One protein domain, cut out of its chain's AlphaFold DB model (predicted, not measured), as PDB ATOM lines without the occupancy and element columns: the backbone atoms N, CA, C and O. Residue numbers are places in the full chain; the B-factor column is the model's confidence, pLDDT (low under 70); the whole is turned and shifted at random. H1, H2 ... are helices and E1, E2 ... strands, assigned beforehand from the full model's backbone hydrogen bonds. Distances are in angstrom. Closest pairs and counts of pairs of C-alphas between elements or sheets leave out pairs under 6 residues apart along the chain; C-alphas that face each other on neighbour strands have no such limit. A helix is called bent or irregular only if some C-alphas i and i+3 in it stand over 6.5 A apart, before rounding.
ATOM      1  N   TYR A  58     157.902  89.623 243.667       89.06
ATOM      2  CA  TYR A  58     158.517  90.663 242.844       89.06
ATOM      3  C   TYR A  58     157.525  91.715 242.334       89.06
ATOM      4  O   TYR A  58     157.946  92.788 241.908       89.06
ATOM      5  N   GLU A  59     156.215  91.473 242.426       87.75
ATOM      6  CA  GLU A  59     155.196  92.495 242.157       87.75
ATOM      7  C   GLU A  59     155.209  93.637 243.185       87.75
ATOM      8  O   GLU A  59     154.734  94.729 242.889       87.75
ATOM      9  N   LYS A  60     155.750  93.404 244.391       86.38
ATOM     10  CA  LYS A  60     155.933  94.452 245.412       86.38
ATOM     11  C   LYS A  60     157.181  95.302 245.177       86.38
ATOM     12  O   LYS A  60     157.327  96.350 245.805       86.38
ATOM     13  N   VAL A  61     158.094  94.845 244.319       90.50
ATOM     14  CA  VAL A  61     159.294  95.602 243.957       90.50
ATOM     15  C   VAL A  61     158.872  96.706 242.982       90.50
ATOM     16  O   VAL A  61     158.256  96.374 241.966       90.50
ATOM     17  N   PRO A  62     159.185  97.986 243.257       88.94
ATOM     18  CA  PRO A  62     158.913  99.078 242.324       88.94
ATOM     19  C   PRO A  62     159.550  98.811 240.958       88.94
ATOM     20  O   PRO A  62     160.651  98.266 240.898       88.94
ATOM     21  N   GLY A  63     158.865  99.194 239.886       87.31
ATOM     22  CA  GLY A  63     159.296  98.945 238.512       87.31
ATOM     23  C   GLY A  63     158.643  97.733 237.834       87.31
ATOM     24  O   GLY A  63     158.128  96.794 238.458       87.31
ATOM     25  N   VAL A  64     158.665  97.763 236.508       89.69
ATOM     26  CA  VAL A  64     158.114  96.756 235.601       89.69
ATOM     27  C   VAL A  64     159.228  95.818 235.143       89.69
ATOM     28  O   VAL A  64     160.337  96.247 234.833       89.69
ATOM     29  N   ASP A  65     158.939  94.518 235.103       88.75
ATOM     30  CA  ASP A  65     159.875  93.531 234.569       88.75
ATOM     31  C   ASP A  65     160.007  93.657 233.044       88.75
ATOM     32  O   ASP A  65     159.025  93.892 232.330       88.75
ATOM     33  N   PHE A  66     161.224  93.467 232.529       88.94
ATOM     34  CA  PHE A  66     161.469  93.447 231.087       88.94
ATOM     35  C   PHE A  66     160.700  92.295 230.434       88.94
ATOM     36  O   PHE A  66     160.772  91.152 230.875       88.94
ATOM     37  N   ASN A  67     159.951  92.602 229.375       89.12
ATOM     38  CA  ASN A  67     159.081  91.639 228.704       89.12
ATOM     39  C   ASN A  67     159.811  90.837 227.612       89.12
ATOM     40  O   ASN A  67     160.929  91.157 227.205       89.12
ATOM     41  N   GLN A  68     159.126  89.836 227.056       89.75
ATOM     42  CA  GLN A  68     159.668  88.995 225.985       89.75
ATOM     43  C   GLN A  68     160.092  89.788 224.736       89.75
ATOM     44  O   GLN A  68     161.057  89.431 224.064       89.75
ATOM     45  N   ASN A  69     159.422  90.904 224.429       89.06
ATOM     46  CA  ASN A  69     159.781  91.743 223.281       89.06
ATOM     47  C   ASN A  69     161.155  92.394 223.452       89.06
ATOM     48  O   ASN A  69     161.895  92.507 222.474       89.06
ATOM     49  N   PHE A  70     161.493  92.820 224.671       89.75
ATOM     50  CA  PHE A  70     162.823  93.327 224.988       89.75
ATOM     51  C   PHE A  70     163.880  92.244 224.743       89.75
ATOM     52  O   PHE A  70     164.849  92.489 224.028       89.75
ATOM     53  N   ILE A  71     163.645  91.025 225.238       90.69
ATOM     54  CA  ILE A  71     164.575  89.898 225.084       90.69
ATOM     55  C   ILE A  71     164.767  89.513 223.616       90.69
ATOM     56  O   ILE A  71     165.897  89.407 223.143       90.69
ATOM     57  N   ASN A  72     163.678  89.386 222.858       90.19
ATOM     58  CA  ASN A  72     163.739  89.040 221.439       90.19
ATOM     59  C   ASN A  72     164.534  90.077 220.633       90.19
ATOM     60  O   ASN A  72     165.310  89.714 219.745       90.19
ATOM     61  N   ARG A  73     164.375  91.368 220.952       91.12
ATOM     62  CA  ARG A  73     165.143  92.447 220.320       91.12
ATOM     63  C   ARG A  73     166.602  92.422 220.736       91.12
ATOM     64  O   ARG A  73     167.448  92.548 219.861       91.12
ATOM     65  N   PHE A  74     166.891  92.212 222.018       92.88
ATOM     66  CA  PHE A  74     168.256  92.092 222.521       92.88
ATOM     67  C   PHE A  74     169.014  90.975 221.801       92.88
ATOM     68  O   PHE A  74     170.065  91.222 221.218       92.88
ATOM     69  N   VAL A  75     168.441  89.769 221.754       91.25
ATOM     70  CA  VAL A  75     169.063  88.617 221.087       91.25
ATOM     71  C   VAL A  75     169.231  88.863 219.585       91.25
ATOM     72  O   VAL A  75     170.249  88.480 219.009       91.25
ATOM     73  N   SER A  76     168.250  89.501 218.939       90.81
ATOM     74  CA  SER A  76     168.330  89.828 217.510       90.81
ATOM     75  C   SER A  76     169.429  90.850 217.220       90.81
ATOM     76  O   SER A  76     170.199  90.649 216.285       90.81
ATOM     77  N   SER A  77     169.535  91.904 218.035       92.25
ATOM     78  CA  SER A  77     170.600  92.908 217.941       92.25
ATOM     79  C   SER A  77     171.972  92.290 218.187       92.25
ATOM     80  O   SER A  77     172.862  92.467 217.369       92.25
ATOM     81  N   TYR A  78     172.116  91.461 219.222       93.31
ATOM     82  CA  TYR A  78     173.365  90.759 219.513       93.31
ATOM     83  C   TYR A  78     173.829  89.866 218.355       93.31
ATOM     84  O   TYR A  78     174.995  89.908 217.965       93.31
ATOM     85  N   LYS A  79     172.919  89.089 217.750       90.88
ATOM     86  CA  LYS A  79     173.254  88.257 216.582       90.88
ATOM     87  C   LYS A  79     173.610  89.093 215.352       90.88
ATOM     88  O   LYS A  79     174.493  88.685 214.602       90.88
ATOM     89  N   ALA A  80     172.932  90.222 215.141       91.31
ATOM     90  CA  ALA A  80     173.242  91.144 214.051       91.31
ATOM     91  C   ALA A  80     174.631  91.773 214.235       91.31
ATOM     92  O   ALA A  80     175.443  91.710 213.322       91.31
ATOM     93  N   ASP A  81     174.957  92.246 215.438       91.56
ATOM     94  CA  ASP A  81     176.273  92.819 215.740       91.56
ATOM     95  C   ASP A  81     177.391  91.776 215.583       91.56
ATOM     96  O   ASP A  81     178.466  92.080 215.061       91.56
ATOM     97  N   CYS A  82     177.139  90.519 215.975       90.44
ATOM     98  CA  CYS A  82     178.072  89.413 215.730       90.44
ATOM     99  C   CYS A  82     178.281  89.151 214.230       90.44
ATOM    100  O   CYS A  82     179.396  88.854 213.800       90.44
ATOM    101  N   PHE A  83     177.221  89.270 213.425       89.62
ATOM    102  CA  PHE A  83     177.308  89.158 211.968       89.62
ATOM    103  C   PHE A  83     178.092  90.325 211.347       89.62
ATOM    104  O   PHE A  83     178.878  90.110 210.426       89.62
ATOM    105  N   ASP A  84     177.954  91.528 211.907       88.56
ATOM    106  CA  ASP A  84     178.647  92.750 211.483       88.56
ATOM    107  C   ASP A  84     180.104  92.847 211.994       88.56
ATOM    108  O   ASP A  84     180.784  93.855 211.790       88.56
ATOM    109  N   GLY A  85     180.625  91.779 212.611       84.44
ATOM    110  CA  GLY A  85     182.041  91.634 212.960       84.44
ATOM    111  C   GLY A  85     182.373  91.762 214.450       84.44
ATOM    112  O   GLY A  85     183.557  91.738 214.799       84.44
ATOM    113  N   MET A  86     181.380  91.865 215.342       90.00
ATOM    114  CA  MET A  86     181.610  91.738 216.786       90.00
ATOM    115  C   MET A  86     181.991  90.286 217.145       90.00
ATOM    116  O   MET A  86     181.336  89.347 216.690       90.00
ATOM    117  N   PRO A  87     183.016  90.051 217.989       87.94
ATOM    118  CA  PRO A  87     183.326  88.710 218.470       87.94
ATOM    119  C   PRO A  87     182.163  88.117 219.271       87.94
ATOM    120  O   PRO A  87     181.693  88.725 220.235       87.94
ATOM    121  N   ALA A  88     181.744  86.911 218.895       87.94
ATOM    122  CA  ALA A  88     180.694  86.184 219.590       87.94
ATOM    123  C   ALA A  88     181.120  85.807 221.021       87.94
ATOM    124  O   ALA A  88     182.263  85.413 221.281       87.94
ATOM    125  N   ILE A  89     180.189  85.925 221.963       91.56
ATOM    126  CA  ILE A  89     180.387  85.606 223.375       91.56
ATOM    127  C   ILE A  89     180.027  84.132 223.580       91.56
ATOM    128  O   ILE A  89     178.886  83.787 223.881       91.56
ATOM    129  N   ALA A  90     181.027  83.258 223.446       89.06
ATOM    130  CA  ALA A  90     180.842  81.804 223.444       89.06
ATOM    131  C   ALA A  90     180.074  81.257 224.666       89.06
ATOM    132  O   ALA A  90     179.269  80.337 224.526       89.06
ATOM    133  N   SER A  91     180.289  81.826 225.859       90.31
ATOM    134  CA  SER A  91     179.573  81.427 227.079       90.31
ATOM    135  C   SER A  91     178.075  81.737 227.006       90.31
ATOM    136  O   SER A  91     177.262  80.916 227.429       90.31
ATOM    137  N   PHE A  92     177.702  82.879 226.420       92.69
ATOM    138  CA  PHE A  92     176.306  83.263 226.223       92.69
ATOM    139  C   PHE A  92     175.667  82.431 225.118       92.69
ATOM    140  O   PHE A  92     174.569  81.920 225.305       92.69
ATOM    141  N   ASP A  93     176.367  82.228 224.001       91.12
ATOM    142  CA  ASP A  93     175.854  81.425 222.890       91.12
ATOM    143  C   ASP A  93     175.586  79.978 223.315       91.12
ATOM    144  O   ASP A  93     174.587  79.391 222.902       91.12
ATOM    145  N   SER A  94     176.452  79.400 224.156       92.00
ATOM    146  CA  SER A  94     176.242  78.064 224.719       92.00
ATOM    147  C   SER A  94     174.978  78.017 225.579       92.00
ATOM    148  O   SER A  94     174.123  77.164 225.349       92.00
ATOM    149  N   PHE A  95     174.825  78.957 226.519       92.19
ATOM    150  CA  PHE A  95     173.660  79.019 227.406       92.19
ATOM    151  C   PHE A  95     172.362  79.274 226.630       92.19
ATOM    152  O   PHE A  95     171.361  78.586 226.823       92.19
ATOM    153  N   TYR A  96     172.389  80.220 225.690       91.00
ATOM    154  CA  TYR A  96     171.261  80.531 224.824       91.00
ATOM    155  C   TYR A  96     170.860  79.324 223.968       91.00
ATOM    156  O   TYR A  96     169.675  79.042 223.835       91.00
ATOM    157  N   ASN A  97     171.814  78.577 223.400       89.12
ATOM    158  CA  ASN A  97     171.498  77.401 222.586       89.12
ATOM    159  C   ASN A  97     170.869  76.250 223.380       89.12
ATOM    160  O   ASN A  97     170.110  75.490 222.786       89.12
ATOM    161  N   GLU A  98     171.163  76.138 224.674       88.94
ATOM    162  CA  GLU A  98     170.553  75.151 225.572       88.94
ATOM    163  C   GLU A  98     169.104  75.515 225.950       88.94
ATOM    164  O   GLU A  98     168.281  74.626 226.146       88.94
ATOM    165  N   HIS A  99     168.769  76.810 225.983       86.31
ATOM    166  CA  HIS A  99     167.473  77.306 226.472       86.31
ATOM    167  C   HIS A  99     166.539  77.839 225.366       86.31
ATOM    168  O   HIS A  99     165.337  77.986 225.575       86.31
ATOM    169  N   LYS A 100     167.047  78.091 224.150       82.75
ATOM    170  CA  LYS A 100     166.271  78.688 223.039       82.75
ATOM    171  C   LYS A 100     165.052  77.873 222.600       82.75
ATOM    172  O   LYS A 100     164.135  78.460 222.028       82.75
ATOM    173  N   ASP A 101     165.053  76.555 222.816       78.50
ATOM    174  CA  ASP A 101     164.010  75.652 222.314       78.50
ATOM    175  C   ASP A 101     162.649  75.898 222.998       78.50
ATOM    176  O   ASP A 101     161.612  75.588 222.414       78.50
ATOM    177  N   ASN A 102     162.647  76.529 224.180       72.38
ATOM    178  CA  ASN A 102     161.448  76.899 224.942       72.38
ATOM    179  C   ASN A 102     161.147  78.415 224.934       72.38
ATOM    180  O   ASN A 102     160.381  78.870 225.777       72.38
ATOM    181  N   GLU A 103     161.703  79.169 223.976       84.00
ATOM    182  CA  GLU A 103     161.783  80.642 223.965       84.00
ATOM    183  C   GLU A 103     162.629  81.207 225.117       84.00
ATOM    184  O   GLU A 103     162.287  81.082 226.285       84.00
ATOM    185  N   PHE A 104     163.727  81.894 224.784       88.62
ATOM    186  CA  PHE A 104     164.634  82.457 225.788       88.62
ATOM    187  C   PHE A 104     163.948  83.567 226.603       88.62
ATOM    188  O   PHE A 104     163.591  84.606 226.043       88.62
ATOM    189  N   THR A 105     163.769  83.359 227.904       91.38
ATOM    190  CA  THR A 105     162.944  84.207 228.783       91.38
ATOM    191  C   THR A 105     163.741  85.326 229.478       91.38
ATOM    192  O   THR A 105     164.972  85.259 229.582       91.38
ATOM    193  N   PRO A 106     163.075  86.376 230.007       90.00
ATOM    194  CA  PRO A 106     163.733  87.383 230.843       90.00
ATOM    195  C   PRO A 106     164.405  86.787 232.086       90.00
ATOM    196  O   PRO A 106     165.487  87.224 232.475       90.00
ATOM    197  N   GLU A 107     163.788  85.778 232.700       90.81
ATOM    198  CA  GLU A 107     164.335  85.041 233.837       90.81
ATOM    199  C   GLU A 107     165.653  84.344 233.484       90.81
ATOM    200  O   GLU A 107     166.612  84.436 234.248       90.81
ATOM    201  N   GLU A 108     165.738  83.706 232.316       92.81
ATOM    202  CA  GLU A 108     166.963  83.054 231.836       92.81
ATOM    203  C   GLU A 108     168.075  84.066 231.531       92.81
ATOM    204  O   GLU A 108     169.241  83.810 231.834       92.81
ATOM    205  N   LEU A 109     167.734  85.257 231.016       93.69
ATOM    206  CA  LEU A 109     168.701  86.352 230.870       93.69
ATOM    207  C   LEU A 109     169.268  86.788 232.230       93.69
ATOM    208  O   LEU A 109     170.476  86.989 232.355       93.69
ATOM    209  N   ILE A 110     168.410  86.936 233.246       94.56
ATOM    210  CA  ILE A 110     168.822  87.299 234.611       94.56
ATOM    211  C   ILE A 110     169.721  86.208 235.202       94.56
ATOM    212  O   ILE A 110     170.758  86.532 235.781       94.56
ATOM    213  N   GLN A 111     169.354  84.935 235.034       94.38
ATOM    214  CA  GLN A 111     170.141  83.793 235.509       94.38
ATOM    215  C   GLN A 111     171.524  83.759 234.860       94.38
ATOM    216  O   GLN A 111     172.526  83.698 235.574       94.38
ATOM    217  N   TYR A 112     171.597  83.868 233.531       94.88
ATOM    218  CA  TYR A 112     172.874  83.905 232.827       94.88
ATOM    219  C   TYR A 112     173.730  85.088 233.279       94.88
ATOM    220  O   TYR A 112     174.898  84.914 233.615       94.88
ATOM    221  N   LEU A 113     173.149  86.290 233.348       95.06
ATOM    222  CA  LEU A 113     173.866  87.491 233.769       95.06
ATOM    223  C   LEU A 113     174.397  87.368 235.205       95.06
ATOM    224  O   LEU A 113     175.522  87.777 235.481       95.06
ATOM    225  N   ALA A 114     173.614  86.787 236.113       94.44
ATOM    226  CA  ALA A 114     174.040  86.507 237.479       94.44
ATOM    227  C   ALA A 114     175.220  85.525 237.519       94.44
ATOM    228  O   ALA A 114     176.206  85.784 238.214       94.44
ATOM    229  N   MET A 115     175.150  84.427 236.756       93.88
ATOM    230  CA  MET A 115     176.241  83.453 236.644       93.88
ATOM    231  C   MET A 115     177.509  84.092 236.068       93.88
ATOM    232  O   MET A 115     178.590  83.928 236.634       93.88
ATOM    233  N   ASP A 116     177.372  84.861 234.991       93.44
ATOM    234  CA  ASP A 116     178.469  85.519 234.282       93.44
ATOM    235  C   ASP A 116     179.160  86.584 235.152       93.44
ATOM    236  O   ASP A 116     180.379  86.547 235.325       93.44
ATOM    237  N   ILE A 117     178.400  87.474 235.805       92.19
ATOM    238  CA  ILE A 117     178.964  88.487 236.717       92.19
ATOM    239  C   ILE A 117     179.661  87.826 237.909       92.19
ATOM    240  O   ILE A 117     180.745  88.265 238.307       92.19
ATOM    241  N   LYS A 118     179.055  86.781 238.487       89.69
ATOM    242  CA  LYS A 118     179.630  86.058 239.628       89.69
ATOM    243  C   LYS A 118     180.924  85.344 239.236       89.69
ATOM    244  O   LYS A 118     181.896  85.414 239.984       89.69
ATOM    245  N   ALA A 119     180.969  84.734 238.052       86.88
ATOM    246  CA  ALA A 119     182.178  84.122 237.508       86.88
ATOM    247  C   ALA A 119     183.273  85.161 237.208       86.88
ATOM    248  O   ALA A 119     184.440  84.910 237.493       86.88
ATOM    249  N   GLY A 120     182.907  86.339 236.694       83.69
ATOM    250  CA  GLY A 120     183.843  87.426 236.382       83.69
ATOM    251  C   GLY A 120     184.294  88.273 237.581       83.69
ATOM    252  O   GLY A 120     185.116  89.174 237.416       83.69
ATOM    253  N   SER A 121     183.747  88.027 238.774       86.38
ATOM    254  CA  SER A 121     184.032  88.782 240.003       86.38
ATOM    255  C   SER A 121     184.290  87.850 241.190       86.38
ATOM    256  O   SER A 121     183.696  88.025 242.255       86.38
ATOM    257  N   ARG A 296     182.189  93.592 239.095       82.50
ATOM    258  CA  ARG A 296     182.847  94.069 237.880       82.50
ATOM    259  C   ARG A 296     182.023  93.703 236.656       82.50
ATOM    260  O   ARG A 296     181.279  92.729 236.650       82.50
ATOM    261  N   SER A 297     182.185  94.499 235.610       86.44
ATOM    262  CA  SER A 297     181.563  94.247 234.319       86.44
ATOM    263  C   SER A 297     182.302  93.146 233.555       86.44
ATOM    264  O   SER A 297     183.530  93.212 233.426       86.44
ATOM    265  N   THR A 298     181.567  92.207 232.980       89.00
ATOM    266  CA  THR A 298     182.062  91.200 232.034       89.00
ATOM    267  C   THR A 298     181.924  91.704 230.596       89.00
ATOM    268  O   THR A 298     181.398  92.790 230.352       89.00
ATOM    269  N   VAL A 299     182.399  90.934 229.611       89.31
ATOM    270  CA  VAL A 299     182.186  91.270 228.189       89.31
ATOM    271  C   VAL A 299     180.689  91.346 227.879       89.31
ATOM    272  O   VAL A 299     180.233  92.315 227.273       89.31
ATOM    273  N   PHE A 300     179.919  90.373 228.369       92.06
ATOM    274  CA  PHE A 300     178.475  90.330 228.184       92.06
ATOM    275  C   PHE A 300     177.759  91.453 228.930       92.06
ATOM    276  O   PHE A 300     176.945  92.156 228.336       92.06
ATOM    277  N   SER A 301     178.078  91.681 230.206       92.06
ATOM    278  CA  SER A 301     177.391  92.704 230.993       92.06
ATOM    279  C   SER A 301     177.663  94.115 230.462       92.06
ATOM    280  O   SER A 301     176.761  94.949 230.504       92.06
ATOM    281  N   LYS A 302     178.855  94.383 229.896       90.88
ATOM    282  CA  LYS A 302     179.146  95.638 229.175       90.88
ATOM    283  C   LYS A 302     178.283  95.792 227.931       90.88
ATOM    284  O   LYS A 302     177.706  96.856 227.735       90.88
ATOM    285  N   TYR A 303     178.188  94.743 227.118       92.38
ATOM    286  CA  TYR A 303     177.356  94.764 225.920       92.38
ATOM    287  C   TYR A 303     175.879  94.988 226.276       92.38
ATOM    288  O   TYR A 303     175.236  95.875 225.725       92.38
ATOM    289  N   LEU A 304     175.359  94.262 227.270       92.69
ATOM    290  CA  LEU A 304     173.988  94.426 227.751       92.69
ATOM    291  C   LEU A 304     173.744  95.823 228.349       92.69
ATOM    292  O   LEU A 304     172.698  96.415 228.107       92.69
ATOM    293  N   SER A 305     174.706  96.367 229.098       91.19
ATOM    294  CA  SER A 305     174.654  97.735 229.638       91.19
ATOM    295  C   SER A 305     174.550  98.776 228.521       91.19
ATOM    296  O   SER A 305     173.677  99.642 228.555       91.19
ATOM    297  N   GLN A 306     175.381  98.641 227.485       90.50
ATOM    298  CA  GLN A 306     175.330  99.501 226.306       90.50
ATOM    299  C   GLN A 306     173.989  99.360 225.574       90.50
ATOM    300  O   GLN A 306     173.347 100.361 225.263       90.50
ATOM    301  N   TYR A 307     173.509  98.127 225.397       91.19
ATOM    302  CA  TYR A 307     172.198  97.864 224.815       91.19
ATOM    303  C   TYR A 307     171.068  98.513 225.620       91.19
ATOM    304  O   TYR A 307     170.165  99.096 225.029       91.19
ATOM    305  N   PHE A 308     171.108  98.471 226.956       89.94
ATOM    306  CA  PHE A 308     170.125  99.157 227.797       89.94
ATOM    307  C   PHE A 308     170.115 100.669 227.552       89.94
ATOM    308  O   PHE A 308     169.038 101.252 227.410       89.94
ATOM    309  N   VAL A 309     171.293 101.294 227.465       87.88
ATOM    310  CA  VAL A 309     171.435 102.727 227.173       87.88
ATOM    311  C   VAL A 309     170.880 103.056 225.784       87.88
ATOM    312  O   VAL A 309     170.095 103.996 225.642       87.88
ATOM    313  N   ASP A 310     171.228 102.274 224.766       88.00
ATOM    314  CA  ASP A 310     170.799 102.518 223.387       88.00
ATOM    315  C   ASP A 310     169.303 102.246 223.196       88.00
ATOM    316  O   ASP A 310     168.583 103.070 222.625       88.00
ATOM    317  N   PHE A 311     168.793 101.154 223.767       86.56
ATOM    318  CA  PHE A 311     167.366 100.836 223.793       86.56
ATOM    319  C   PHE A 311     166.567 101.964 224.448       86.56
ATOM    320  O   PHE A 311     165.545 102.399 223.914       86.56
ATOM    321  N   GLN A 312     167.039 102.478 225.583       85.62
ATOM    322  CA  GLN A 312     166.357 103.547 226.299       85.62
ATOM    323  C   GLN A 312     166.410 104.881 225.548       85.62
ATOM    324  O   GLN A 312     165.403 105.591 225.512       85.62
ATOM    325  N   LYS A 313     167.528 105.208 224.886       84.75
ATOM    326  CA  LYS A 313     167.630 106.389 224.010       84.75
ATOM    327  C   LYS A 313     166.617 106.341 222.862       84.75
ATOM    328  O   LYS A 313     166.041 107.377 222.526       84.75
ATOM    329  N   VAL A 314     166.389 105.158 222.285       83.75
ATOM    330  CA  VAL A 314     165.487 104.959 221.139       83.75
ATOM    331  C   VAL A 314     164.016 104.899 221.558       83.75
ATOM    332  O   VAL A 314     163.188 105.587 220.965       83.75
ATOM    333  N   TYR A 315     163.674 104.086 222.561       82.12
ATOM    334  CA  TYR A 315     162.278 103.778 222.893       82.12
ATOM    335  C   TYR A 315     161.721 104.593 224.066       82.12
ATOM    336  O   TYR A 315     160.515 104.822 224.104       82.12
ATOM    337  N   LYS A 316     162.568 105.063 224.995       81.75
ATOM    338  CA  LYS A 316     162.179 105.842 226.191       81.75
ATOM    339  C   LYS A 316     161.028 105.224 227.002       81.75
ATOM    340  O   LYS A 316     160.181 105.942 227.526       81.75
ATOM    341  N   THR A 317     160.966 103.896 227.072       79.44
ATOM    342  CA  THR A 317     159.840 103.183 227.696       79.44
ATOM    343  C   THR A 317     160.077 102.800 229.149       79.44
ATOM    344  O   THR A 317     159.098 102.557 229.846       79.44
ATOM    345  N   ASN A 318     161.333 102.721 229.598       83.00
ATOM    346  CA  ASN A 318     161.668 102.164 230.909       83.00
ATOM    347  C   ASN A 318     162.063 103.266 231.899       83.00
ATOM    348  O   ASN A 318     162.618 104.297 231.514       83.00
ATOM    349  N   THR A 319     161.797 103.043 233.179       84.62
ATOM    350  CA  THR A 319     162.093 103.966 234.281       84.62
ATOM    351  C   THR A 319     163.337 103.529 235.064       84.62
ATOM    352  O   THR A 319     163.725 102.360 234.998       84.62
ATOM    353  N   PRO A 320     163.965 104.419 235.861       83.88
ATOM    354  CA  PRO A 320     165.048 104.026 236.767       83.88
ATOM    355  C   PRO A 320     164.666 102.894 237.739       83.88
ATOM    356  O   PRO A 320     165.529 102.098 238.112       83.88
ATOM    357  N   GLU A 321     163.389 102.791 238.122       87.12
ATOM    358  CA  GLU A 321     162.870 101.715 238.976       87.12
ATOM    359  C   GLU A 321     162.893 100.355 238.267       87.12
ATOM    360  O   GLU A 321     163.287  99.366 238.880       87.12
ATOM    361  N   ASP A 322     162.577 100.301 236.968       89.06
ATOM    362  CA  ASP A 322     162.612  99.064 236.170       89.06
ATOM    363  C   ASP A 322     164.035  98.482 236.132       89.06
ATOM    364  O   ASP A 322     164.260  97.291 236.368       89.06
ATOM    365  N   PHE A 323     165.033  99.347 235.920       87.94
ATOM    366  CA  PHE A 323     166.443  98.955 235.958       87.94
ATOM    367  C   PHE A 323     166.900  98.565 237.365       87.94
ATOM    368  O   PHE A 323     167.666  97.612 237.518       87.94
ATOM    369  N   ALA A 324     166.443  99.272 238.402       89.31
ATOM    370  CA  ALA A 324     166.753  98.928 239.786       89.31
ATOM    371  C   ALA A 324     166.167  97.563 240.173       89.31
ATOM    372  O   ALA A 324     166.861  96.755 240.791       89.31
ATOM    373  N   LYS A 325     164.933  97.268 239.749       91.31
ATOM    374  CA  LYS A 325     164.286  95.964 239.920       91.31
ATOM    375  C   LYS A 325     165.053  94.864 239.207       91.31
ATOM    376  O   LYS A 325     165.346  93.841 239.823       91.31
ATOM    377  N   PHE A 326     165.446  95.083 237.954       91.75
ATOM    378  CA  PHE A 326     166.266  94.127 237.212       91.75
ATOM    379  C   PHE A 326     167.597  93.849 237.918       91.75
ATOM    380  O   PHE A 326     167.921  92.690 238.170       91.75
ATOM    381  N   LYS A 327     168.326  94.892 238.340       91.94
ATOM    382  CA  LYS A 327     169.564  94.743 239.127       91.94
ATOM    383  C   LYS A 327     169.328  93.968 240.420       91.94
ATOM    384  O   LYS A 327     170.114  93.086 240.749       91.94
ATOM    385  N   LEU A 328     168.251  94.261 241.146       92.94
ATOM    386  CA  LEU A 328     167.924  93.548 242.377       92.94
ATOM    387  C   LEU A 328     167.647  92.062 242.116       92.94
ATOM    388  O   LEU A 328     168.141  91.214 242.854       92.94
ATOM    389  N   ARG A 329     166.908  91.732 241.048       93.50
ATOM    390  CA  ARG A 329     166.647  90.340 240.652       93.50
ATOM    391  C   ARG A 329     167.935  89.610 240.265       93.50
ATOM    392  O   ARG A 329     168.137  88.491 240.723       93.50
ATOM    393  N   VAL A 330     168.840  90.256 239.525       94.50
ATOM    394  CA  VAL A 330     170.180  89.709 239.233       94.50
ATOM    395  C   VAL A 330     170.945  89.446 240.529       94.50
ATOM    396  O   VAL A 330     171.473  88.355 240.720       94.50
ATOM    397  N   TYR A 331     170.947  90.401 241.462       93.62
ATOM    398  CA  TYR A 331     171.598  90.225 242.761       93.62
ATOM    399  C   TYR A 331     171.005  89.056 243.563       93.62
ATOM    400  O   TYR A 331     171.746  88.314 244.207       93.62
ATOM    401  N   PHE A 332     169.683  88.869 243.524       94.44
ATOM    402  CA  PHE A 332     169.008  87.740 244.161       94.44
ATOM    403  C   PHE A 332     169.394  86.393 243.542       94.44
ATOM    404  O   PHE A 332     169.644  85.452 244.288       94.44
ATOM    405  N   GLU A 333     169.512  86.289 242.216       94.94
ATOM    406  CA  GLU A 333     170.024  85.059 241.590       94.94
ATOM    407  C   GLU A 333     171.498  84.803 241.948       94.94
ATOM    408  O   GLU A 333     171.900  83.660 242.167       94.94
ATOM    409  N   MET A 334     172.311  85.857 242.088       92.94
ATOM    410  CA  MET A 334     173.700  85.727 242.550       92.94
ATOM    411  C   MET A 334     173.797  85.258 244.010       92.94
ATOM    412  O   MET A 334     174.766  84.575 244.368       92.94
ATOM    413  N   ASN A 335     172.795  85.597 244.832       92.06
ATOM    414  CA  ASN A 335     172.734  85.354 246.274       92.06
ATOM    415  C   ASN A 335     171.426  84.630 246.686       92.06
ATOM    416  O   ASN A 335     170.514  85.263 247.234       92.06
ATOM    417  N   PRO A 336     171.338  83.296 246.493       91.50
ATOM    418  CA  PRO A 336     170.109  82.525 246.713       91.50
ATOM    419  C   PRO A 336     169.528  82.617 248.131       91.50
ATOM    420  O   PRO A 336     168.312  82.597 248.303       91.50
ATOM    421  N   GLU A 337     170.371  82.763 249.157       92.94
ATOM    422  CA  GLU A 337     169.915  82.915 250.547       92.94
ATOM    423  C   GLU A 337     169.125  84.217 250.750       92.94
ATOM    424  O   GLU A 337     168.070  84.233 251.390       92.94
ATOM    425  N   VAL A 338     169.603  85.316 250.151       91.06
ATOM    426  CA  VAL A 338     168.934  86.623 250.203       91.06
ATOM    427  C   VAL A 338     167.613  86.560 249.438       91.06
ATOM    428  O   VAL A 338     166.599  87.060 249.929       91.06
ATOM    429  N   LYS A 339     167.605  85.889 248.278       92.44
ATOM    430  CA  LYS A 339     166.398  85.631 247.485       92.44
ATOM    431  C   LYS A 339     165.341  84.867 248.282       92.44
ATOM    432  O   LYS A 339     164.206  85.326 248.384       92.44
ATOM    433  N   GLN A 340     165.717  83.748 248.899       92.50
ATOM    434  CA  GLN A 340     164.789  82.917 249.668       92.50
ATOM    435  C   GLN A 340     164.206  83.679 250.866       92.50
ATOM    436  O   GLN A 340     163.017  83.557 251.170       92.50
ATOM    437  N   ASN A 341     165.021  84.494 251.544       91.31
ATOM    438  CA  ASN A 341     164.546  85.326 252.645       91.31
ATOM    439  C   ASN A 341     163.562  86.410 252.171       91.31
ATOM    440  O   ASN A 341     162.544  86.650 252.828       91.31
ATOM    441  N   PHE A 342     163.830  87.033 251.018       92.31
ATOM    442  CA  PHE A 342     162.913  87.978 250.382       92.31
ATOM    443  C   PHE A 342     161.573  87.309 250.055       92.31
ATOM    444  O   PHE A 342     160.529  87.765 250.523       92.31
ATOM    445  N   GLU A 343     161.592  86.191 249.330       90.88
ATOM    446  CA  GLU A 343     160.379  85.462 248.949       90.88
ATOM    447  C   GLU A 343     159.575  85.039 250.184       90.88
ATOM    448  O   GLU A 343     158.388  85.332 250.274       90.88
ATOM    449  N   LYS A 344     160.223  84.473 251.211       90.38
ATOM    450  CA  LYS A 344     159.555  84.087 252.464       90.38
ATOM    451  C   LYS A 344     158.899  85.266 253.190       90.38
ATOM    452  O   LYS A 344     157.861  85.096 253.828       90.38
ATOM    453  N   THR A 345     159.514  86.443 253.142       89.88
ATOM    454  CA  THR A 345     159.022  87.634 253.849       89.88
ATOM    455  C   THR A 345     157.834  88.266 253.128       89.88
ATOM    456  O   THR A 345     156.870  88.677 253.775       89.88
ATOM    457  N   TYR A 346     157.900  88.343 251.797       89.94
ATOM    458  CA  TYR A 346     156.943  89.084 250.973       89.94
ATOM    459  C   TYR A 346     155.886  88.205 250.289       89.94
ATOM    460  O   TYR A 346     155.005  88.763 249.635       89.94
ATOM    461  N   ASP A 347     155.933  86.884 250.481       90.06
ATOM    462  CA  ASP A 347     154.928  85.916 250.031       90.06
ATOM    463  C   ASP A 347     154.069  85.376 251.185       90.06
ATOM    464  O   ASP A 347     154.221  84.240 251.644       90.06
ATOM    465  N   ALA A 370     155.449  91.544 256.684       90.56
ATOM    466  CA  ALA A 370     156.525  92.050 255.846       90.56
ATOM    467  C   ALA A 370     156.827  93.515 256.206       90.56
ATOM    468  O   ALA A 370     155.957  94.360 255.986       90.56
ATOM    469  N   PRO A 371     158.005  93.854 256.753       89.19
ATOM    470  CA  PRO A 371     158.368  95.242 257.001       89.19
ATOM    471  C   PRO A 371     158.733  95.960 255.695       89.19
ATOM    472  O   PRO A 371     159.046  95.337 254.675       89.19
ATOM    473  N   LYS A 372     158.732  97.293 255.731       88.62
ATOM    474  CA  LYS A 372     159.424  98.088 254.713       88.62
ATOM    475  C   LYS A 372     160.925  97.818 254.832       88.62
ATOM    476  O   LYS A 372     161.462  97.897 255.937       88.62
ATOM    477  N   ASN A 373     161.586  97.511 253.720       88.44
ATOM    478  CA  ASN A 373     163.027  97.278 253.700       88.44
ATOM    479  C   ASN A 373     163.673  97.982 252.505       88.44
ATOM    480  O   ASN A 373     163.154  97.917 251.390       88.44
ATOM    481  N   ASP A 374     164.813  98.621 252.746       89.06
ATOM    482  CA  ASP A 374     165.575  99.322 251.716       89.06
ATOM    483  C   ASP A 374     166.721  98.415 251.244       89.06
ATOM    484  O   ASP A 374     167.615  98.060 252.016       89.06
ATOM    485  N   TYR A 375     166.699  98.028 249.968       89.00
ATOM    486  CA  TYR A 375     167.729  97.172 249.378       89.00
ATOM    487  C   TYR A 375     168.836  98.025 248.760       89.00
ATOM    488  O   TYR A 375     168.673  98.601 247.684       89.00
ATOM    489  N   TYR A 376     169.979  98.094 249.444       87.94
ATOM    490  CA  TYR A 376     171.188  98.807 249.000       87.94
ATOM    491  C   TYR A 376     172.089  97.954 248.100       87.94
ATOM    492  O   TYR A 376     173.033  98.450 247.486       87.94
ATOM    493  N   GLN A 377     171.804  96.655 248.010       86.38
ATOM    494  CA  GLN A 377     172.586  95.686 247.250       86.38
ATOM    495  C   GLN A 377     172.615  96.005 245.749       86.38
ATOM    496  O   GLN A 377     173.548  95.613 245.058       86.38
ATOM    497  N   ILE A 378     171.666  96.797 245.242       88.06
ATOM    498  CA  ILE A 378     171.679  97.259 243.851       88.06
ATOM    499  C   ILE A 378     172.915  98.112 243.511       88.06
ATOM    500  O   ILE A 378     173.417  98.021 242.389       88.06
ATOM    501  N   ASP A 379     173.468  98.879 244.466       87.25
ATOM    502  CA  ASP A 379     174.687  99.672 244.230       87.25
ATOM    503  C   ASP A 379     175.917  98.774 244.037       87.25
ATOM    504  O   ASP A 379     176.858  99.145 243.329       87.25
ATOM    505  N   LYS A 380     175.893  97.541 244.561       87.50
ATOM    506  CA  LYS A 380     176.956  96.554 244.330       87.50
ATOM    507  C   LYS A 380     177.112  96.222 242.853       87.50
ATOM    508  O   LYS A 380     178.229  95.976 242.408       87.50
ATOM    509  N   LEU A 381     176.023  96.269 242.090       90.31
ATOM    510  CA  LEU A 381     176.000  95.998 240.654       90.31
ATOM    511  C   LEU A 381     176.184  97.251 239.793       90.31
ATOM    512  O   LEU A 381     176.185  97.138 238.572       90.31
ATOM    513  N   SER A 382     176.373  98.436 240.385       87.44
ATOM    514  CA  SER A 382     176.497  99.699 239.634       87.44
ATOM    515  C   SER A 382     177.624  99.701 238.597       87.44
ATOM    516  O   SER A 382     177.458 100.301 237.545       87.44
ATOM    517  N   LYS A 383     178.739  99.006 238.866       85.12
ATOM    518  CA  LYS A 383     179.848  98.847 237.912       85.12
ATOM    519  C   LYS A 383     179.650  97.685 236.934       85.12
ATOM    520  O   LYS A 383     180.198  97.725 235.841       85.12
ATOM    521  N   ALA A 384     178.931  96.635 237.332       87.69
ATOM    522  CA  ALA A 384     178.719  95.458 236.491       87.69
ATOM    523  C   ALA A 384     177.624  95.686 235.441       87.69
ATOM    524  O   ALA A 384     177.751  95.227 234.308       87.69
ATOM    525  N   ILE A 385     176.576  96.407 235.838       89.38
ATOM    526  CA  ILE A 385     175.431  96.800 235.024       89.38
ATOM    527  C   ILE A 385     175.377  98.329 235.069       89.38
ATOM    528  O   ILE A 385     174.736  98.917 235.951       89.38
ATOM    529  N   ASP A 386     176.104  98.971 234.162       86.50
ATOM    530  CA  ASP A 386     176.205 100.426 234.122       86.50
ATOM    531  C   ASP A 386     175.106 101.012 233.231       86.50
ATOM    532  O   ASP A 386     174.953 100.657 232.070       86.50
ATOM    533  N   VAL A 387     174.303 101.898 233.807       80.75
ATOM    534  CA  VAL A 387     173.178 102.554 233.130       80.75
ATOM    535  C   VAL A 387     173.175 104.059 233.408       80.75
ATOM    536  O   VAL A 387     172.131 104.704 233.340       80.75
ATOM    537  N   ALA A 388     174.334 104.628 233.760       71.00
ATOM    538  CA  ALA A 388     174.463 106.037 234.132       71.00
ATOM    539  C   ALA A 388     174.052 107.010 233.009       71.00
ATOM    540  O   ALA A 388     173.506 108.077 233.284       71.00
ATOM    541  N   ASP A 389     174.226 106.619 231.745       67.50
ATOM    542  CA  ASP A 389     173.944 107.453 230.568       67.50
ATOM    543  C   ASP A 389     172.454 107.508 230.163       67.50
ATOM    544  O   ASP A 389     172.115 108.002 229.084       67.50
ATOM    545  N   ILE A 390     171.541 107.012 231.009       69.88
ATOM    546  CA  ILE A 390     170.086 107.030 230.763       69.88
ATOM    547  C   ILE A 390     169.452 108.422 231.003       69.88
ATOM    548  O   ILE A 390     168.327 108.670 230.570       69.88
ATOM    549  N   GLY A 391     170.189 109.379 231.580       54.34
ATOM    550  CA  GLY A 391     169.769 110.786 231.697       54.34
ATOM    551  C   GLY A 391     169.043 111.156 232.997       54.34
ATOM    552  O   GLY A 391     168.758 112.333 233.193       54.34
ATOM    553  N   ASP A 392     168.813 110.190 233.892       57.62
ATOM    554  CA  ASP A 392     168.274 110.376 235.249       57.62
ATOM    555  C   ASP A 392     169.201 109.741 236.300       57.62
ATOM    556  O   ASP A 392     170.009 108.861 235.994       57.62
ATOM    557  N   SER A 393     169.089 110.170 237.562       61.03
ATOM    558  CA  SER A 393     169.888 109.617 238.663       61.03
ATOM    559  C   SER A 393     169.621 108.119 238.854       61.03
ATOM    560  O   SER A 393     168.491 107.718 239.141       61.03
ATOM    561  N   VAL A 394     170.665 107.292 238.754       65.06
ATOM    562  CA  VAL A 394     170.592 105.854 239.055       65.06
ATOM    563  C   VAL A 394     170.263 105.664 240.538       65.06
ATOM    564  O   VAL A 394     170.965 106.184 241.407       65.06
ATOM    565  N   LEU A 395     169.202 104.907 240.834       69.44
ATOM    566  CA  LEU A 395     168.824 104.572 242.208       69.44
ATOM    567  C   LEU A 395     169.956 103.791 242.893       69.44
ATOM    568  O   LEU A 395     170.435 102.781 242.377       69.44
ATOM    569  N   THR A 396     170.384 104.264 244.066       75.75
ATOM    570  CA  THR A 396     171.425 103.622 244.895       75.75
ATOM    571  C   THR A 396     170.835 102.691 245.953       75.75
ATOM    572  O   THR A 396     171.519 101.797 246.451       75.75
ATOM    573  N   ASN A 397     169.552 102.862 246.267       84.06
ATOM    574  CA  ASN A 397     168.750 101.938 247.050       84.06
ATOM    575  C   ASN A 397     167.357 101.779 246.429       84.06
ATOM    576  O   ASN A 397     166.868 102.670 245.735       84.06
ATOM    577  N   LEU A 398     166.727 100.630 246.672       86.81
ATOM    578  CA  LEU A 398     165.355 100.368 246.247       86.81
ATOM    579  C   LEU A 398     164.479 100.115 247.481       86.81
ATOM    580  O   LEU A 398     164.609  99.053 248.101       86.81
ATOM    581  N   PRO A 399     163.618 101.073 247.873       87.88
ATOM    582  CA  PRO A 399     162.710 100.890 248.995       87.88
ATOM    583  C   PRO A 399     161.560  99.969 248.586       87.88
ATOM    584  O   PRO A 399     160.698 100.344 247.790       87.88
ATOM    585  N   ILE A 400     161.511  98.768 249.157       89.31
ATOM    586  CA  ILE A 400     160.389  97.851 248.959       89.31
ATOM    587  C   ILE A 400     159.377  98.091 250.068       89.31
ATOM    588  O   ILE A 400     159.663  97.919 251.259       89.31
ATOM    589  N   GLN A 401     158.176  98.495 249.664       83.62
ATOM    590  CA  GLN A 401     157.078  98.695 250.596       83.62
ATOM    591  C   GLN A 401     156.588  97.340 251.112       83.62
ATOM    592  O   GLN A 401     156.275  96.427 250.348       83.62
ATOM    593  N   GLY A 402     156.552  97.218 252.436       87.25
ATOM    594  CA  GLY A 402     155.975  96.072 253.119       87.25
ATOM    595  C   GLY A 402     154.483  96.242 253.377       87.25
ATOM    596  O   GLY A 402     153.766  96.979 252.700       87.25
ATOM    597  N   HIS A 403     154.007  95.541 254.396       91.12
ATOM    598  CA  HIS A 403     152.673  95.716 254.940       91.12
ATOM    599  C   HIS A 403     152.630  96.981 255.804       91.12
ATOM    600  O   HIS A 403     153.574  97.285 256.529       91.12
TER     601      HIS A 403
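This is residues 58 to 121, 296 to 347 and 370 to 403 of the 795 residues of the protein "Maltose transport system permease protein MalF" of Tenericutes bacterium ADurb.BinA124 (UniProt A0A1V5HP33). This is a body of crossing helices with a small two-stranded sheet toward one end of its long axis: H3 and H5 pack on each other at a steep angle in the core, H1, H2 and H4 gather round H3, with H1 and H2 toward the end away from the sheet, and H6 and the pair E1 and E2 lie at the sheet's end, while the short H7 packs on H5. The tip of H1 and the residues just after it, 80 to 85, stick out, and a long loop, residues 382 to 397, leads from H7 to E2. The printed part has 150 residues, with seven named helices and two named strands in the order H1 H2 H3 H4 H5 H6 E1 H7 E2, and the sheet, in the order E1 - E2, is antiparallel. The class is mostly helix. The whole is compact, with a radius of gyration of the C-alphas of 15.4 A and spans of 50 by 33 by 28 A.

The sheet is made of E1, residues 373 to 375, and E2, residues 398 to 400, which measure 6.4 A and 6.2 A from first to last C-alpha; E2 ends with C-alpha 400 at (160.389, 97.851, 248.959). H7, residues 377 to 381 and 7.4 A long, follows E1. H5, residues 320 to 334, is 21.1 A long, and H6, residues 336 to 346, is 15.3 A. H3, residues 106 to 120, is 20.9 A long and begins with C-alpha 106 at (163.733, 87.383, 230.843). H4, residues 299 to 315, is the longest helix by residues and measures 24.1 A. H1, residues 68 to 83, begins with C-alpha 68 at (159.668, 88.995, 225.985) and is 22.5 A long. H2, residues 90 to 102, is 20.1 A long and irregular, with C-alphas 98 and 101 at 7.3 A.

E1 and E2 are antiparallel neighbours, their directions at 152 degrees. The C-alphas of 374 and 399 face each other at 4.3 A, and N 373 and O 400 at 3.1 A and N 398 and O 375 at 3.0 A are within hydrogen-bond range. The closest C-alphas of H5 and E2 are those of Ala 324 and Leu 398, 6.8 A apart. H5 and H7 touch, closest at the C-alphas of Leu 328 and Ile 378, 5.5 A. H5 and H6 only just touch, with 3 pairs of C-alphas within 8 A, and only at the corner by their link, closest at Phe 332 and Lys 339, 4.7 A between C-alphas. H3 is the hub, touching four helices. It touches H5 with 13 pairs of C-alphas within 8 A, closest at Ala 114 and Met 334, 5.1 A, at a steep tilt of 63 degrees, the same way. With residues 113 to 117 alone it touches H4, closest at the C-alphas of Leu 113 and Ser 301, 6.9 A, at a steep tilt of 41 degrees, opposite ways. H2 and H3 form a helical hairpin; they only just touch, with 3 pairs of C-alphas within 8 A, closest at Phe 95 and Tyr 112, 7.3 A, at a shallow tilt of 21 degrees, opposite ways. H1 and H3 only just touch, with 3 pairs, and only at their ends, closest at Ile 71 and Pro 106, 6.3 A between C-alphas. H1 and H4 are close but not clearly touching, with C-alphas of Phe 74 and Tyr 307 at 7.4 A. H4 and H5 are apart. In H1, H3, H4, H5 and H6 every O i to N i+4 pair is within hydrogen-bond range; H2 has 7 of 9, and H7 has 0 of 1 but 2 of 2 O i to N i+3 pairs.

The two C-alphas farthest apart, those of Gly 85 and His 403, are 51.4 A apart. Residues 122 to 295 are not printed, and C-alphas 121 and 296 lie 5.8 A apart across that cut; residues 348 to 369 are not printed, with 8.6 A between C-alphas 347 and 370. The link from H7 to E2 is long, with 16 residues. The mean pLDDT of the printed part is 87.8, and residues 389 to 395 are under 70.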